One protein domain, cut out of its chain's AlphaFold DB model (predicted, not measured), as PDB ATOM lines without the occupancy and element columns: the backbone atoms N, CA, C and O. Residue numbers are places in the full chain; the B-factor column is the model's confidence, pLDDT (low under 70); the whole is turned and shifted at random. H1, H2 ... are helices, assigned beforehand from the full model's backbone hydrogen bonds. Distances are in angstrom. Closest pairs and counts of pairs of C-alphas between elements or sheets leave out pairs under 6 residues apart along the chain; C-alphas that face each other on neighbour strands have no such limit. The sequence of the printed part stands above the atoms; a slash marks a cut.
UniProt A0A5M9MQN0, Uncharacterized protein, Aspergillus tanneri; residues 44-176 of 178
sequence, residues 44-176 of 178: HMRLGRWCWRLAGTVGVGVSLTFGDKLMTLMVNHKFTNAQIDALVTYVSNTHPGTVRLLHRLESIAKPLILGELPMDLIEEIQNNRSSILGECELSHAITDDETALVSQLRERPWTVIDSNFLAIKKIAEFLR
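AT A GLANCE: This is residues 44 to 176 of the 178 residues of an uncharacterized protein of Aspergillus tanneri (UniProt A0A5M9MQN0). H4, H5 and H6 make a U with H1 and H2 between its arms, and the long helix H8 runs past the base of the U at H5. H9 crosses H1 on one side of this layer, H3 packs on H1 on the other side, and H7 lies out beyond H6. You have 133 residues printed, with nine named helices, H1 to H9 in order, and no named strand: all helix, mostly crossed. The whole is compact, with a radius of gyration of the C-alphas of 15.7 A and spans of 41 by 39 by 30 A.

HOW THE PARTS SIT: Begin at the hub, H1, residues 44 to 58. Its residues 51 to 55 touch H2, residues 60 to 64, closest at C-alphas 55 and 62, 5.8 A. Its residues 46 to 50 touch H3, residues 68 to 75, about perpendicular at 75 degrees, closest at C-alphas 47 and 75, 5.7 A. H4, residues 81 to 94, touches H1 at a shallow tilt of 29 degrees, the same way, closest at C-alphas 88 and 58, 6.7 A. H5, residues 96 to 104, touches H2, closest at C-alphas 102 and 61, 4.3 A. H6, residues 106 to 113, touches H2, closest at C-alphas 106 and 60, 5.0 A. H7, residues 119 to 126, is close to H6 but not clearly touching, C-alphas 121 and 108 being closest at 6.5 A. H8, residues 135 to 152, touches H5 at a steep tilt of 41 degrees, opposite ways, closest at C-alphas 141 and 97, 3.9 A. H9, residues 163 to 176, touches residues 52 to 57 of H1, about perpendicular at 89 degrees, closest at C-alphas 167 and 56, 4.1 A. Every O i to N i+4 pair is within hydrogen-bond range in H1, H3, H4, H5 and H8; H6 and H7 have 3 of 4, H9 8 of 10 and H2 0 of 1, with 2 of 2 O i to N i+3 pairs.

IN THESE COORDINATES: Find C-alpha 44 at (177.688, 269.368, 203.654), where H1 begins its 20.5 A. H4 is 19.8 A long; H8, the longest, runs 25.7 A from C-alpha 135 at (171.701, 235.212, 195.462). H9, 20.2 A, ends at (193.614, 252.650, 210.775).

THE WHOLE: The C-alphas farthest apart, of Met 119 and Arg 156, are 45.6 A apart. The printed part has no cut and no long link. Look for pLDDT under 70 at residues 77, 118 to 130, 153 to 154 and 156.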
ATOM      1  N   HIS A  44     176.926 270.568 204.010       80.88
ATOM      2  CA  HIS A  44     177.688 269.368 203.654       80.88
ATOM      3  C   HIS A  44     178.359 268.702 204.856       80.88
ATOM      4  O   HIS A  44     178.286 267.483 204.988       80.88
ATOM      5  N   MET A  45     178.948 269.464 205.782       83.31
ATOM      6  CA  MET A  45     179.515 268.893 207.011       83.31
ATOM      7  C   MET A  45     178.443 268.234 207.885       83.31
ATOM      8  O   MET A  45     178.694 267.202 208.511       83.31
ATOM      9  N   ARG A  46     177.239 268.817 207.940       83.25
ATOM     10  CA  ARG A  46     176.110 268.222 208.659       83.25
ATOM     11  C   ARG A  46     175.656 266.926 207.994       83.25
ATOM     12  O   ARG A  46     175.485 265.938 208.700       83.25
ATOM     13  N   LEU A  47     175.517 266.915 206.669       84.25
ATOM     14  CA  LEU A  47     175.198 265.701 205.916       84.25
ATOM     15  C   LEU A  47     176.254 264.619 206.144       84.25
ATOM     16  O   LEU A  47     175.907 263.520 206.557       84.25
ATOM     17  N   GLY A  48     177.534 264.958 205.977       86.88
ATOM     18  CA  GLY A  48     178.649 264.041 206.199       86.88
ATOM     19  C   GLY A  48     178.631 263.440 207.602       86.88
ATOM     20  O   GLY A  48     178.795 262.236 207.748       86.88
ATOM     21  N   ARG A  49     178.326 264.237 208.635       88.50
ATOM     22  CA  ARG A  49     178.158 263.737 210.010       88.50
ATOM     23  C   ARG A  49     177.032 262.711 210.121       88.50
ATOM     24  O   ARG A  49     177.209 261.698 210.791       88.50
ATOM     25  N   TRP A  50     175.877 262.969 209.513       88.81
ATOM     26  CA  TRP A  50     174.747 262.044 209.572       88.81
ATOM     27  C   TRP A  50     174.992 260.771 208.761       88.81
ATOM     28  O   TRP A  50     174.735 259.679 209.263       88.81
ATOM     29  N   CYS A  51     175.541 260.900 207.553       88.19
ATOM     30  CA  CYS A  51     175.955 259.762 206.737       88.19
ATOM     31  C   CYS A  51     176.990 258.918 207.477       88.19
ATOM     32  O   CYS A  51     176.858 257.701 207.529       88.19
ATOM     33  N   TRP A  52     177.956 259.565 208.131       91.06
ATOM     34  CA  TRP A  52     178.955 258.879 208.935       91.06
ATOM     35  C   TRP A  52     178.348 258.154 210.134       91.06
ATOM     36  O   TRP A  52     178.775 257.054 210.467       91.06
ATOM     37  N   ARG A  53     177.323 258.728 210.775       92.50
ATOM     38  CA  ARG A  53     176.618 258.033 211.856       92.50
ATOM     39  C   ARG A  53     175.943 256.757 211.387       92.50
ATOM     40  O   ARG A  53     176.085 255.747 212.060       92.50
ATOM     41  N   LEU A  54     175.275 256.788 210.235       91.06
ATOM     42  CA  LEU A  54     174.688 255.584 209.640       91.06
ATOM     43  C   LEU A  54     175.760 254.582 209.226       91.06
ATOM     44  O   LEU A  54     175.677 253.420 209.601       91.06
ATOM     45  N   ALA A  55     176.786 255.030 208.505       91.50
ATOM     46  CA  ALA A  55     177.886 254.176 208.069       91.50
ATOM     47  C   ALA A  55     178.593 253.510 209.258       91.50
ATOM     48  O   ALA A  55     178.930 252.330 209.211       91.50
ATOM     49  N   GLY A  56     178.768 254.254 210.350       91.69
ATOM     50  CA  GLY A  56     179.426 253.789 211.561       91.69
ATOM     51  C   GLY A  56     178.649 252.744 212.355       91.69
ATOM     52  O   GLY A  56     179.262 251.977 213.094       91.69
ATOM     53  N   THR A  57     177.324 252.700 212.217       93.44
ATOM     54  CA  THR A  57     176.459 251.794 212.986       93.44
ATOM     55  C   THR A  57     175.871 250.675 212.138       93.44
ATOM     56  O   THR A  57     175.964 249.504 212.500       93.44
ATOM     57  N   VAL A  58     175.296 251.026 210.992       92.62
ATOM     58  CA  VAL A  58     174.614 250.116 210.063       92.62
ATOM     59  C   VAL A  58     175.603 249.467 209.089       92.62
ATOM     60  O   VAL A  58     175.320 248.395 208.569       92.62
ATOM     61  N   GLY A  59     176.774 250.070 208.888       92.19
ATOM     62  CA  GLY A  59     177.828 249.566 208.008       92.19
ATOM     63  C   GLY A  59     178.116 250.521 206.856       92.19
ATOM     64  O   GLY A  59     177.219 251.184 206.331       92.19
ATOM     65  N   VAL A  60     179.385 250.604 206.449       90.25
ATOM     66  CA  VAL A  60     179.861 251.605 205.476       90.25
ATOM     67  C   VAL A  60     179.197 251.441 204.108       90.25
ATOM     68  O   VAL A  60     179.006 252.440 203.412       90.25
ATOM     69  N   GLY A  61     178.750 250.229 203.763       86.00
ATOM     70  CA  GLY A  61     177.985 249.943 202.548       86.00
ATOM     71  C   GLY A  61     176.706 250.769 202.400       86.00
ATOM     72  O   GLY A  61     176.279 251.011 201.276       86.00
ATOM     73  N   VAL A  62     176.137 251.302 203.492       88.25
ATOM     74  CA  VAL A  62     174.985 252.225 203.421       88.25
ATOM     75  C   VAL A  62     175.313 253.493 202.627       88.25
ATOM     76  O   VAL A  62     174.435 254.127 202.052       88.25
ATOM     77  N   SER A  63     176.598 253.843 202.534       84.88
ATOM     78  CA  SER A  63     177.061 254.984 201.745       84.88
ATOM     79  C   SER A  63     176.786 254.813 200.251       84.88
ATOM     80  O   SER A  63     176.612 255.804 199.550       84.88
ATOM     81  N   LEU A  64     176.695 253.565 199.780       82.44
ATOM     82  CA  LEU A  64     176.398 253.219 198.390       82.44
ATOM     83  C   LEU A  64     174.900 253.314 198.065       82.44
ATOM     84  O   LEU A  64     174.527 253.310 196.896       82.44
ATOM     85  N   THR A  65     174.035 253.391 199.081       77.81
ATOM     86  CA  THR A  65     172.573 253.360 198.921       77.81
ATOM     87  C   THR A  65     171.906 254.704 199.205       77.81
ATOM     88  O   THR A  65     170.682 254.825 199.081       77.81
ATOM     89  N   PHE A  66     172.674 255.741 199.561       75.62
ATOM     90  CA  PHE A  66     172.121 257.076 199.770       75.62
ATOM     91  C   PHE A  66     171.547 257.638 198.467       75.62
ATOM     92  O   PHE A  66     172.275 258.083 197.587       75.62
ATOM     93  N   GLY A  67     170.220 257.675 198.376       74.75
ATOM     94  CA  GLY A  67     169.514 258.420 197.336       74.75
ATOM     95  C   GLY A  67     169.258 259.878 197.731       74.75
ATOM     96  O   GLY A  67     169.184 260.216 198.918       74.75
ATOM     97  N   ASP A  68     169.003 260.724 196.731       78.25
ATOM     98  CA  ASP A  68     168.751 262.167 196.894       78.25
ATOM     99  C   ASP A  68     167.661 262.483 197.927       78.25
ATOM    100  O   ASP A  68     167.762 263.446 198.691       78.25
ATOM    101  N   LYS A  69     166.617 261.647 198.002       78.06
ATOM    102  CA  LYS A  69     165.511 261.811 198.960       78.06
ATOM    103  C   LYS A  69     165.969 261.647 200.409       78.06
ATOM    104  O   LYS A  69     165.592 262.453 201.258       78.06
ATOM    105  N   LEU A  70     166.783 260.629 200.693       74.94
ATOM    106  CA  LEU A  70     167.295 260.368 202.039       74.94
ATOM    107  C   LEU A  70     168.269 261.474 202.462       74.94
ATOM    108  O   LEU A  70     168.136 262.021 203.557       74.94
ATOM    109  N   MET A  71     169.159 261.889 201.555       77.62
ATOM    110  CA  MET A  71     170.048 263.028 201.798       77.62
ATOM    111  C   MET A  71     169.252 264.309 202.081       77.62
ATOM    112  O   MET A  71     169.532 265.005 203.053       77.62
ATOM    113  N   THR A  72     168.206 264.591 201.300       77.50
ATOM    114  CA  THR A  72     167.350 265.775 201.490       77.50
ATOM    115  C   THR A  72     166.663 265.774 202.859       77.50
ATOM    116  O   THR A  72     166.603 266.810 203.526       77.50
ATOM    117  N   LEU A  73     166.183 264.614 203.322       76.25
ATOM    118  CA  LEU A  73     165.578 264.473 204.649       76.25
ATOM    119  C   LEU A  73     166.595 264.716 205.774       76.25
ATOM    120  O   LEU A  73     166.277 265.411 206.739       76.25
ATOM    121  N   MET A  74     167.824 264.212 205.633       74.94
ATOM    122  CA  MET A  74     168.891 264.352 206.636       74.94
ATOM    123  C   MET A  74     169.519 265.757 206.658       74.94
ATOM    124  O   MET A  74     169.993 266.219 207.698       74.94
ATOM    125  N   VAL A  75     169.500 266.473 205.528       71.94
ATOM    126  CA  VAL A  75     169.933 267.879 205.432       71.94
ATOM    127  C   VAL A  75     168.898 268.828 206.035       71.94
ATOM    128  O   VAL A  75     169.232 269.977 206.327       71.94
ATOM    129  N   ASN A  76     167.667 268.386 206.300       72.06
ATOM    130  CA  ASN A  76     166.674 269.223 206.961       72.06
ATOM    131  C   ASN A  76     167.143 269.616 208.375       72.06
ATOM    132  O   ASN A  76     167.566 268.781 209.171       72.06
ATOM    133  N   HIS A  77     167.036 270.902 208.720       66.88
ATOM    134  CA  HIS A  77     167.401 271.429 210.041       66.88
ATOM    135  C   HIS A  77     166.588 270.823 211.196       66.88
ATOM    136  O   HIS A  77     166.982 270.961 212.349       66.88
ATOM    137  N   LYS A  78     165.465 270.168 210.886       76.19
ATOM    138  CA  LYS A  78     164.628 269.456 211.853       76.19
ATOM    139  C   LYS A  78     165.100 268.033 212.144       76.19
ATOM    140  O   LYS A  78     164.532 267.415 213.036       76.19
ATOM    141  N   PHE A  79     166.082 267.506 211.408       81.19
ATOM    142  CA  PHE A  79     166.604 266.169 211.661       81.19
ATOM    143  C   PHE A  79     167.451 266.163 212.941       81.19
ATOM    144  O   PHE A  79     168.402 266.936 213.080       81.19
ATOM    145  N   THR A  80     167.073 265.327 213.904       88.00
ATOM    146  CA  THR A  80     167.611 265.320 215.272       88.00
ATOM    147  C   THR A  80     168.454 264.079 215.563       88.00
ATOM    148  O   THR A  80     168.342 263.057 214.889       88.00
ATOM    149  N   ASN A  81     169.259 264.141 216.632       89.81
ATOM    150  CA  ASN A  81     170.002 262.976 217.125       89.81
ATOM    151  C   ASN A  81     169.060 261.806 217.461       89.81
ATOM    152  O   ASN A  81     169.300 260.684 217.043       89.81
ATOM    153  N   ALA A  82     167.935 262.090 218.120       90.88
ATOM    154  CA  ALA A  82     166.966 261.059 218.477       90.88
ATOM    155  C   ALA A  82     166.381 260.347 217.246       90.88
ATOM    156  O   ALA A  82     166.118 259.153 217.300       90.88
ATOM    157  N   GLN A  83     166.201 261.055 216.126       90.50
ATOM    158  CA  GLN A  83     165.708 260.442 214.891       90.50
ATOM    159  C   GLN A  83     166.742 259.526 214.240       90.50
ATOM    160  O   GLN A  83     166.362 258.469 213.739       90.50
ATOM    161  N   ILE A  84     168.030 259.892 214.260       90.56
ATOM    162  CA  ILE A  84     169.066 258.990 213.748       90.56
ATOM    163  C   ILE A  84     169.239 257.773 214.656       90.56
ATOM    164  O   ILE A  84     169.333 256.661 214.151       90.56
ATOM    165  N   ASP A  85     169.202 257.961 215.976       94.50
ATOM    166  CA  ASP A  85     169.331 256.871 216.943       94.50
ATOM    167  C   ASP A  85     168.133 255.924 216.838       94.50
ATOM    168  O   ASP A  85     168.307 254.708 216.823       94.50
ATOM    169  N   ALA A  86     166.920 256.460 216.666       92.50
ATOM    170  CA  ALA A  86     165.721 255.667 216.410       92.50
ATOM    171  C   ALA A  86     165.809 254.892 215.089       92.50
ATOM    172  O   ALA A  86     165.473 253.712 215.067       92.50
ATOM    173  N   LEU A  87     166.287 255.517 214.005       91.31
ATOM    174  CA  LEU A  87     166.467 254.845 212.716       91.31
ATOM    175  C   LEU A  87     167.494 253.712 212.812       91.31
ATOM    176  O   LEU A  87     167.217 252.600 212.374       91.31
ATOM    177  N   VAL A  88     168.656 253.980 213.408       93.56
ATOM    178  CA  VAL A  88     169.703 252.974 213.621       93.56
ATOM    179  C   VAL A  88     169.171 251.837 214.486       93.56
ATOM    180  O   VAL A  88     169.295 250.681 214.104       93.56
ATOM    181  N   THR A  89     168.508 252.154 215.600       94.31
ATOM    182  CA  THR A  89     167.894 251.150 216.482       94.31
ATOM    183  C   THR A  89     166.876 250.304 215.724       94.31
ATOM    184  O   THR A  89     166.928 249.080 215.802       94.31
ATOM    185  N   TYR A  90     165.986 250.931 214.956       93.06
ATOM    186  CA  TYR A  90     164.990 250.228 214.155       93.06
ATOM    187  C   TYR A  90     165.657 249.265 213.173       93.06
ATOM    188  O   TYR A  90     165.374 248.070 213.211       93.06
ATOM    189  N   VAL A  91     166.575 249.756 212.335       93.31
ATOM    190  CA  VAL A  91     167.237 248.946 211.302       93.31
ATOM    191  C   VAL A  91     168.059 247.820 211.930       93.31
ATOM    192  O   VAL A  91     167.970 246.688 211.473       93.31
ATOM    193  N   SER A  92     168.781 248.075 213.022       93.12
ATOM    194  CA  SER A  92     169.563 247.045 213.717       93.12
ATOM    195  C   SER A  92     168.718 245.918 214.314       93.12
ATOM    196  O   SER A  92     169.205 244.794 214.384       93.12
ATOM    197  N   ASN A  93     167.481 246.194 214.738       93.06
ATOM    198  CA  ASN A  93     166.603 245.179 215.336       93.06
ATOM    199  C   ASN A  93     165.690 244.485 214.318       93.06
ATOM    200  O   ASN A  93     165.290 243.347 214.540       93.06
ATOM    201  N   THR A  94     165.335 245.162 213.223       93.50
ATOM    202  CA  THR A  94     164.381 244.643 212.224       93.50
ATOM    203  C   THR A  94     165.045 244.134 210.952       93.50
ATOM    204  O   THR A  94     164.446 243.320 210.264       93.50
ATOM    205  N   HIS A  95     166.261 244.593 210.642       94.38
ATOM    206  CA  HIS A  95     166.994 244.211 209.434       94.38
ATOM    207  C   HIS A  95     168.454 243.789 209.729       94.38
ATOM    208  O   HIS A  95     169.399 244.348 209.151       94.38
ATOM    209  N   PRO A  96     168.695 242.853 210.668       95.12
ATOM    210  CA  PRO A  96     170.049 242.442 211.041       95.12
ATOM    211  C   PRO A  96     170.836 241.775 209.898       95.12
ATOM    212  O   PRO A  96     172.057 241.938 209.821       95.12
ATOM    213  N   GLY A  97     170.168 241.055 208.998       94.88
ATOM    214  CA  GLY A  97     170.750 240.481 207.790       94.88
ATOM    215  C   GLY A  97     171.226 241.566 206.829       94.88
ATOM    216  O   GLY A  97     172.382 241.543 206.397       94.88
ATOM    217  N   THR A  98     170.392 242.578 206.576       94.56
ATOM    218  CA  THR A  98     170.790 243.750 205.776       94.56
ATOM    219  C   THR A  98     171.961 244.505 206.412       94.56
ATOM    220  O   THR A  98     172.928 244.835 205.727       94.56
ATOM    221  N   VAL A  99     171.932 244.747 207.727       95.06
ATOM    222  CA  VAL A  99     173.038 245.398 208.460       95.06
ATOM    223  C   VAL A  99     174.340 244.615 208.286       95.06
ATOM    224  O   VAL A  99     175.381 245.195 207.978       95.06
ATOM    225  N   ARG A 100     174.296 243.284 208.417       94.56
ATOM    226  CA  ARG A 100     175.465 242.425 208.186       94.56
ATOM    227  C   ARG A 100     176.016 242.589 206.768       94.56
ATOM    228  O   ARG A 100     177.232 242.709 206.613       94.56
ATOM    229  N   LEU A 101     175.155 242.610 205.749       92.00
ATOM    230  CA  LEU A 101     175.583 242.834 204.365       92.00
ATOM    231  C   LEU A 101     176.248 244.204 204.190       92.00
ATOM    232  O   LEU A 101     177.316 244.292 203.591       92.00
ATOM    233  N   LEU A 102     175.675 245.264 204.762       92.19
ATOM    234  CA  LEU A 102     176.228 246.620 204.663       92.19
ATOM    235  C   LEU A 102     177.583 246.766 205.370       92.19
ATOM    236  O   LEU A 102     178.423 247.542 204.911       92.19
ATOM    237  N   HIS A 103     177.831 246.007 206.441       92.25
ATOM    238  CA  HIS A 103     179.167 245.888 207.037       92.25
ATOM    239  C   HIS A 103     180.135 245.114 206.137       92.25
ATOM    240  O   HIS A 103     181.265 245.554 205.953       92.25
ATOM    241  N   ARG A 104     179.711 244.007 205.514       89.94
ATOM    242  CA  ARG A 104     180.561 243.255 204.566       89.94
ATOM    243  C   ARG A 104     180.957 244.082 203.345       89.94
ATOM    244  O   ARG A 104     182.081 243.959 202.876       89.94
ATOM    245  N   LEU A 105     180.067 244.954 202.875       87.94
ATOM    246  CA  LEU A 105     180.329 245.878 201.771       87.94
ATOM    247  C   LEU A 105     181.364 246.965 202.100       87.94
ATOM    248  O   LEU A 105     181.737 247.726 201.211       87.94
ATOM    249  N   GLU A 106     181.857 247.063 203.337       88.12
ATOM    250  CA  GLU A 106     182.917 248.010 203.692       88.12
ATOM    251  C   GLU A 106     184.197 247.799 202.870       88.12
ATOM    252  O   GLU A 106     184.828 248.786 202.495       88.12
ATOM    253  N   SER A 107     184.538 246.553 202.517       83.94
ATOM    254  CA  SER A 107     185.697 246.241 201.662       83.94
ATOM    255  C   SER A 107     185.604 246.867 200.268       83.94
ATOM    256  O   SER A 107     186.625 247.172 199.664       83.94
ATOM    257  N   ILE A 108     184.384 247.098 199.781       84.25
ATOM    258  CA  ILE A 108     184.094 247.723 198.488       84.25
ATOM    259  C   ILE A 108     183.926 249.234 198.648       84.25
ATOM    260  O   ILE A 108     184.496 250.025 197.899       84.25
ATOM    261  N   ALA A 109     183.132 249.649 199.634       85.19
ATOM    262  CA  ALA A 109     182.782 251.046 199.834       85.19
ATOM    263  C   ALA A 109     183.996 251.890 200.238       85.19
ATOM    264  O   ALA A 109     184.104 253.040 199.815       85.19
ATOM    265  N   LYS A 110     184.919 251.339 201.036       86.00
ATOM    266  CA  LYS A 110     186.087 252.078 201.517       86.00
ATOM    267  C   LYS A 110     187.025 252.511 200.375       86.00
ATOM    268  O   LYS A 110     187.246 253.717 200.285       86.00
ATOM    269  N   PRO A 111     187.523 251.627 199.489       83.69
ATOM    270  CA  PRO A 111     188.326 252.050 198.337       83.69
ATOM    271  C   PRO A 111     187.607 253.068 197.443       83.69
ATOM    272  O   PRO A 111     188.192 254.086 197.086       83.69
ATOM    273  N   LEU A 112     186.309 252.871 197.175       85.19
ATOM    274  CA  LEU A 112     185.519 253.808 196.367       85.19
ATOM    275  C   LEU A 112     185.459 255.212 196.985       85.19
ATOM    276  O   LEU A 112     185.613 256.205 196.276       85.19
ATOM    277  N   ILE A 113     185.273 255.307 198.305       84.25
ATOM    278  CA  ILE A 113     185.310 256.583 199.042       84.25
ATOM    279  C   ILE A 113     186.694 257.245 198.936       84.25
ATOM    280  O   ILE A 113     186.779 258.473 198.914       84.25
ATOM    281  N   LEU A 114     187.764 256.451 198.853       84.06
ATOM    282  CA  LEU A 114     189.140 256.925 198.671       84.06
ATOM    283  C   LEU A 114     189.496 257.237 197.207       84.06
ATOM    284  O   LEU A 114     190.589 257.729 196.940       84.06
ATOM    285  N   GLY A 115     188.573 257.017 196.265       84.75
ATOM    286  CA  GLY A 115     188.799 257.240 194.835       84.75
ATOM    287  C   GLY A 115     189.548 256.104 194.137       84.75
ATOM    288  O   GLY A 115     190.021 256.280 193.016       84.75
ATOM    289  N   GLU A 116     189.652 254.942 194.778       85.44
ATOM    290  CA  GLU A 116     190.258 253.736 194.227       85.44
ATOM    291  C   GLU A 116     189.178 252.830 193.622       85.44
ATOM    292  O   GLU A 116     188.088 252.674 194.179       85.44
ATOM    293  N   LEU A 117     189.482 252.200 192.484       78.06
ATOM    294  CA  LEU A 117     188.648 251.149 191.905       78.06
ATOM    295  C   LEU A 117     189.300 249.792 192.203       78.06
ATOM    296  O   LEU A 117     190.307 249.470 191.567       78.06
ATOM    297  N   PRO A 118     188.775 248.990 193.148       68.31
ATOM    298  CA  PRO A 118     189.322 247.664 193.402       68.31
ATOM    299  C   PRO A 118     189.119 246.799 192.160       68.31
ATOM    300  O   PRO A 118     187.997 246.688 191.673       68.31
ATOM    301  N   MET A 119     190.170 246.156 191.654       67.81
ATOM    302  CA  MET A 119     190.016 245.164 190.577       67.81
ATOM    303  C   MET A 119     189.086 244.021 191.017       67.81
ATOM    304  O   MET A 119     188.223 243.593 190.253       67.81
ATOM    305  N   ASP A 120     189.166 243.652 192.296       65.50
ATOM    306  CA  ASP A 120     188.320 242.657 192.958       65.50
ATOM    307  C   ASP A 120     186.832 243.053 192.972       65.50
ATOM    308  O   ASP A 120     185.965 242.191 193.035       65.50
ATOM    309  N   LEU A 121     186.499 244.350 192.861       67.88
ATOM    310  CA  LEU A 121     185.109 244.813 192.775       67.88
ATOM    311  C   LEU A 121     184.440 244.325 191.488       67.88
ATOM    312  O   LEU A 121     183.260 243.981 191.494       67.88
ATOM    313  N   ILE A 122     185.183 244.302 190.379       65.12
ATOM    314  CA  ILE A 122     184.660 243.849 189.089       65.12
ATOM    315  C   ILE A 122     184.391 242.341 189.144       65.12
ATOM    316  O   ILE A 122     183.335 241.904 188.691       65.12
ATOM    317  N   GLU A 123     185.292 241.564 189.747       66.50
ATOM    318  CA  GLU A 123     185.116 240.117 189.925       66.50
ATOM    319  C   GLU A 123     183.964 239.787 190.887       66.50
ATOM    320  O   GLU A 123     183.139 238.920 190.589       66.50
ATOM    321  N   GLU A 124     183.838 240.527 191.990       65.31
ATOM    322  CA  GLU A 124     182.770 240.347 192.979       65.31
ATOM    323  C   GLU A 124     181.385 240.687 192.398       65.31
ATOM    324  O   GLU A 124     180.394 240.023 192.699       65.31
ATOM    325  N   ILE A 125     181.303 241.685 191.508       66.31
ATOM    326  CA  ILE A 125     180.071 242.020 190.774       66.31
ATOM    327  C   ILE A 125     179.743 240.958 189.712       66.31
ATOM    328  O   ILE A 125     178.571 240.687 189.454       66.31
ATOM    329  N   GLN A 126     180.750 240.353 189.079       64.81
ATOM    330  CA  GLN A 126     180.551 239.376 188.003       64.81
ATOM    331  C   GLN A 126     180.205 237.966 188.514       64.81
ATOM    332  O   GLN A 126     179.545 237.202 187.802       64.81
ATOM    333  N   ASN A 127     180.598 237.603 189.739       65.81
ATOM    334  CA  ASN A 127     180.374 236.269 190.298       65.81
ATOM    335  C   ASN A 127     179.023 236.155 191.038       65.81
ATOM    336  O   ASN A 127     178.914 236.352 192.243       65.81
ATOM    337  N   ASN A 128     177.963 235.821 190.302       63.38
ATOM    338  CA  ASN A 128     176.574 236.092 190.706       63.38
ATOM    339  C   ASN A 128     175.992 235.231 191.859       63.38
ATOM    340  O   ASN A 128     174.943 235.569 192.404       63.38
ATOM    341  N   ARG A 129     176.606 234.095 192.227       63.09
ATOM    342  CA  ARG A 129     176.031 233.181 193.247       63.09
ATOM    343  C   ARG A 129     176.631 233.314 194.643       63.09
ATOM    344  O   ARG A 129     175.880 233.243 195.611       63.09
ATOM    345  N   SER A 130     177.949 233.467 194.747       66.94
ATOM    346  CA  SER A 130     178.672 233.450 196.030       66.94
ATOM    347  C   SER A 130     179.302 234.786 196.411       66.94
ATOM    348  O   SER A 130     179.997 234.842 197.423       66.94
ATOM    349  N   SER A 131     179.109 235.837 195.613       77.94
ATOM    350  CA  SER A 131     179.602 237.164 195.970       77.94
ATOM    351  C   SER A 131     178.846 237.750 197.160       77.94
ATOM    352  O   SER A 131     177.770 237.277 197.535       77.94
ATOM    353  N   ILE A 132     179.378 238.827 197.738       78.06
ATOM    354  CA  ILE A 132     178.736 239.585 198.827       78.06
ATOM    355  C   ILE A 132     177.302 240.026 198.467       78.06
ATOM    356  O   ILE A 132     176.462 240.143 199.356       78.06
ATOM    357  N   LEU A 133     177.018 240.252 197.179       80.06
ATOM    358  CA  LEU A 133     175.687 240.594 196.656       80.06
ATOM    359  C   LEU A 133     175.024 239.430 195.898       80.06
ATOM    360  O   LEU A 133     174.047 239.635 195.181       80.06
ATOM    361  N   GLY A 134     175.561 238.221 196.033       84.12
ATOM    362  CA  GLY A 134     175.070 237.028 195.363       84.12
ATOM    363  C   GLY A 134     173.747 236.528 195.937       84.12
ATOM    364  O   GLY A 134     173.372 236.818 197.075       84.12
ATOM    365  N   GLU A 135     173.045 235.719 195.146       85.88
ATOM    366  CA  GLU A 135     171.701 235.212 195.462       85.88
ATOM    367  C   GLU A 135     171.610 234.520 196.835       85.88
ATOM    368  O   GLU A 135     170.648 234.738 197.575       85.88
ATOM    369  N   CYS A 136     172.617 233.721 197.207       87.56
ATOM    370  CA  CYS A 136     172.641 233.033 198.499       87.56
ATOM    371  C   CYS A 136     172.726 234.014 199.676       87.56
ATOM    372  O   CYS A 136     171.991 233.874 200.651       87.56
ATOM    373  N   GLU A 137     173.595 235.020 199.579       89.81
ATOM    374  CA  GLU A 137     173.800 236.010 200.640       89.81
ATOM    375  C   GLU A 137     172.583 236.917 200.815       89.81
ATOM    376  O   GLU A 137     172.165 237.188 201.944       89.81
ATOM    377  N   LEU A 138     171.960 237.320 199.704       90.88
ATOM    378  CA  LEU A 138     170.714 238.082 199.719       90.88
ATOM    379  C   LEU A 138     169.566 237.269 200.324       90.88
ATOM    380  O   LEU A 138     168.845 237.776 201.179       90.88
ATOM    381  N   SER A 139     169.427 235.998 199.939       92.81
ATOM    382  CA  SER A 139     168.380 235.119 200.475       92.81
ATOM    383  C   SER A 139     168.540 234.895 201.981       92.81
ATOM    384  O   SER A 139     167.555 234.931 202.721       92.81
ATOM    385  N   HIS A 140     169.776 234.721 202.462       93.00
ATOM    386  CA  HIS A 140     170.055 234.634 203.896       93.00
ATOM    387  C   HIS A 140     169.736 235.939 204.623       93.00
ATOM    388  O   HIS A 140     169.098 235.903 205.668       93.00
ATOM    389  N   ALA A 141     170.139 237.091 204.079       94.50
ATOM    390  CA  ALA A 141     169.837 238.378 204.695       94.50
ATOM    391  C   ALA A 141     168.327 238.630 204.804       94.50
ATOM    392  O   ALA A 141     167.866 239.045 205.861       94.50
ATOM    393  N   ILE A 142     167.561 238.306 203.759       95.06
ATOM    394  CA  ILE A 142     166.094 238.393 203.778       95.06
ATOM    395  C   ILE A 142     165.515 237.471 204.852       95.06
ATOM    396  O   ILE A 142     164.700 237.910 205.655       95.06
ATOM    397  N   THR A 143     165.963 236.215 204.904       96.31
ATOM    398  CA  THR A 143     165.476 235.243 205.896       96.31
ATOM    399  C   THR A 143     165.745 235.714 207.328       96.31
ATOM    400  O   THR A 143     164.880 235.598 208.200       96.31
ATOM    401  N   ASP A 144     166.933 236.267 207.579       95.56
ATOM    402  CA  ASP A 144     167.299 236.817 208.885       95.56
ATOM    403  C   ASP A 144     166.441 238.032 209.251       95.56
ATOM    404  O   ASP A 144     165.990 238.143 210.393       95.56
ATOM    405  N   ASP A 145     166.184 238.920 208.288       96.19
ATOM    406  CA  ASP A 145     165.351 240.111 208.469       96.19
ATOM    407  C   ASP A 145     163.886 239.733 208.744       96.19
ATOM    408  O   ASP A 145     163.275 240.237 209.687       96.19
ATOM    409  N   GLU A 146     163.327 238.780 207.996       94.81
ATOM    410  CA  GLU A 146     161.978 238.251 208.223       94.81
ATOM    411  C   GLU A 146     161.854 237.590 209.600       94.81
ATOM    412  O   GLU A 146     160.898 237.841 210.340       94.81
ATOM    413  N   THR A 147     162.844 236.779 209.977       93.75
ATOM    414  CA  THR A 147     162.880 236.108 211.282       93.75
ATOM    415  C   THR A 147     162.941 237.126 212.417       93.75
ATOM    416  O   THR A 147     162.193 237.006 213.393       93.75
ATOM    417  N   ALA A 148     163.787 238.149 212.280       91.94
ATOM    418  CA  ALA A 148     163.894 239.230 213.248       91.94
ATOM    419  C   ALA A 148     162.577 240.005 213.354       91.94
ATOM    420  O   ALA A 148     162.076 240.231 214.451       91.94
ATOM    421  N   LEU A 149     161.946 240.355 212.233       88.75
ATOM    422  CA  LEU A 149     160.676 241.078 212.245       88.75
ATOM    423  C   LEU A 149     159.569 240.293 212.971       88.75
ATOM    424  O   LEU A 149     158.804 240.869 213.748       88.75
ATOM    425  N   VAL A 150     159.505 238.974 212.764       88.69
ATOM    426  CA  VAL A 150     158.551 238.095 213.457       88.69
ATOM    427  C   VAL A 150     158.848 238.007 214.957       88.69
ATOM    428  O   VAL A 150     157.906 237.993 215.758       88.69
ATOM    429  N   SER A 151     160.121 237.969 215.368       84.50
ATOM    430  CA  SER A 151     160.482 237.937 216.791       84.50
ATOM    431  C   SER A 151     160.142 239.251 217.499       84.50
ATOM    432  O   SER A 151     159.689 239.216 218.646       84.50
ATOM    433  N   GLN A 152     160.234 240.392 216.805       81.06
ATOM    434  CA  GLN A 152     159.929 241.703 217.387       81.06
ATOM    435  C   GLN A 152     158.470 241.872 217.824       81.06
ATOM    436  O   GLN A 152     158.200 242.577 218.794       81.06
ATOM    437  N   LEU A 153     157.524 241.167 217.199       66.88
ATOM    438  CA  LEU A 153     156.121 241.159 217.638       66.88
ATOM    439  C   LEU A 153     155.925 240.567 219.047       66.88
ATOM    440  O   LEU A 153     154.831 240.660 219.605       66.88
ATOM    441  N   ARG A 154     156.956 239.932 219.618       66.12
ATOM    442  CA  ARG A 154     156.906 239.220 220.900       66.12
ATOM    443  C   ARG A 154     157.839 239.804 221.965       66.12
ATOM    444  O   ARG A 154     157.796 239.339 223.104       66.12
ATOM    445  N   GLU A 155     158.670 240.789 221.626       70.62
ATOM    446  CA  GLU A 155     159.743 241.290 222.494       70.62
ATOM    447  C   GLU A 155     159.427 242.621 223.208       70.62
ATOM    448  O   GLU A 155     158.433 243.302 222.960       70.62
ATOM    449  N   ARG A 156     160.279 242.941 224.191       67.81
ATOM    450  CA  ARG A 156     160.247 244.143 225.042       67.81
ATOM    451  C   ARG A 156     160.733 245.390 224.276       67.81
ATOM    452  O   ARG A 156     161.339 245.249 223.221       67.81
ATOM    453  N   PRO A 157     160.521 246.614 224.807       82.44
ATOM    454  CA  PRO A 157     161.022 247.836 224.174       82.44
ATOM    455  C   PRO A 157     162.528 247.780 223.885       82.44
ATOM    456  O   PRO A 157     163.318 247.370 224.740       82.44
ATOM    457  N   TRP A 158     162.914 248.227 222.687       89.38
ATOM    458  CA  TRP A 158     164.306 248.252 222.244       89.38
ATOM    459  C   TRP A 158     165.167 249.185 223.083       89.38
ATOM    460  O   TRP A 158     164.756 250.286 223.460       89.38
ATOM    461  N   THR A 159     166.410 248.764 223.312       90.25
ATOM    462  CA  THR A 159     167.437 249.665 223.832       90.25
ATOM    463  C   THR A 159     167.894 250.577 222.703       90.25
ATOM    464  O   THR A 159     168.314 250.100 221.651       90.25
ATOM    465  N   VAL A 160     167.801 251.887 222.925       93.31
ATOM    466  CA  VAL A 160     168.228 252.881 221.938       93.31
ATOM    467  C   VAL A 160     169.739 252.790 221.741       93.31
ATOM    468  O   VAL A 160     170.509 252.844 222.700       93.31
ATOM    469  N   ILE A 161     170.152 252.667 220.485       94.06
ATOM    470  CA  ILE A 161     171.552 252.665 220.078       94.06
ATOM    471  C   ILE A 161     172.065 254.108 220.049       94.06
ATOM    472  O   ILE A 161     171.534 254.939 219.315       94.06
ATOM    473  N   ASP A 162     173.138 254.388 220.794       94.25
ATOM    474  CA  ASP A 162     173.883 255.647 220.673       94.25
ATOM    475  C   ASP A 162     174.708 255.627 219.378       94.25
ATOM    476  O   ASP A 162     175.844 255.132 219.328       94.25
ATOM    477  N   SER A 163     174.121 256.156 218.302       92.75
ATOM    478  CA  SER A 163     174.768 256.157 216.990       92.75
ATOM    479  C   SER A 163     176.011 257.037 216.956       92.75
ATOM    480  O   SER A 163     176.943 256.771 216.198       92.75
ATOM    481  N   ASN A 164     176.062 258.080 217.784       93.19
ATOM    482  CA  ASN A 164     177.184 259.002 217.808       93.19
ATOM    483  C   ASN A 164     178.425 258.349 218.415       93.19
ATOM    484  O   ASN A 164     179.511 258.463 217.848       93.19
ATOM    485  N   PHE A 165     178.263 257.664 219.546       92.31
ATOM    486  CA  PHE A 165     179.348 256.946 220.205       92.31
ATOM    487  C   PHE A 165     179.949 255.877 219.284       92.31
ATOM    488  O   PHE A 165     181.165 255.852 219.071       92.31
ATOM    489  N   LEU A 166     179.098 255.044 218.677       92.25
ATOM    490  CA  LEU A 166     179.539 253.991 217.759       92.25
ATOM    491  C   LEU A 166     180.229 254.561 216.516       92.25
ATOM    492  O   LEU A 166     181.292 254.079 216.125       92.25
ATOM    493  N   ALA A 167     179.691 255.635 215.940       91.69
ATOM    494  CA  ALA A 167     180.284 256.258 214.766       91.69
ATOM    495  C   ALA A 167     181.657 256.876 215.048       91.69
ATOM    496  O   ALA A 167     182.559 256.749 214.221       91.69
ATOM    497  N   ILE A 168     181.850 257.510 216.211       91.12
ATOM    498  CA  ILE A 168     183.162 258.033 216.621       91.12
ATOM    499  C   ILE A 168     184.166 256.889 216.771       91.12
ATOM    500  O   ILE A 168     185.288 256.995 216.276       91.12
ATOM    501  N   LYS A 169     183.763 255.776 217.397       90.12
ATOM    502  CA  LYS A 169     184.611 254.585 217.511       90.12
ATOM    503  C   LYS A 169     185.016 254.054 216.130       90.12
ATOM    504  O   LYS A 169     186.194 253.772 215.914       90.12
ATOM    505  N   LYS A 170     184.072 254.005 215.182       89.75
ATOM    506  CA  LYS A 170     184.327 253.537 213.814       89.75
ATOM    507  C   LYS A 170     185.317 254.418 213.048       89.75
ATOM    508  O   LYS A 170     186.081 253.872 212.263       89.75
ATOM    509  N   ILE A 171     185.388 255.737 213.292       86.81
ATOM    510  CA  ILE A 171     186.386 256.620 212.634       86.81
ATOM    511  C   ILE A 171     187.795 256.079 212.848       86.81
ATOM    512  O   ILE A 171     188.558 255.934 211.898       86.81
ATOM    513  N   ALA A 172     188.135 255.748 214.093       84.69
ATOM    514  CA  ALA A 172     189.472 255.273 214.427       84.69
ATOM    515  C   ALA A 172     189.796 253.917 213.784       84.69
ATOM    516  O   ALA A 172     190.964 253.616 213.563       84.69
ATOM    517  N   GLU A 173     188.796 253.074 213.531       85.44
ATOM    518  CA  GLU A 173     188.964 251.792 212.834       85.44
ATOM    519  C   GLU A 173     189.103 252.006 211.323       85.44
ATOM    520  O   GLU A 173     190.021 251.475 210.703       85.44
ATOM    521  N   PHE A 174     188.253 252.856 210.748       81.94
ATOM    522  CA  PHE A 174     188.255 253.174 209.325       81.94
ATOM    523  C   PHE A 174     189.576 253.820 208.887       81.94
ATOM    524  O   PHE A 174     190.173 253.395 207.895       81.94
ATOM    525  N   LEU A 175     190.073 254.783 209.671       79.94
ATOM    526  CA  LEU A 175     191.340 255.476 209.424       79.94
ATOM    527  C   LEU A 175     192.582 254.620 209.707       79.94
ATOM    528  O   LEU A 175     193.660 254.962 209.247       79.94
ATOM    529  N   ARG A 176     192.465 253.520 210.462       78.50
ATOM    530  CA  ARG A 176     193.614 252.650 210.775       78.50
ATOM    531  C   ARG A 176     194.086 251.796 209.600       78.50
ATOM    532  O   ARG A 176     195.178 251.250 209.669       78.50
TER     533      ARG A 176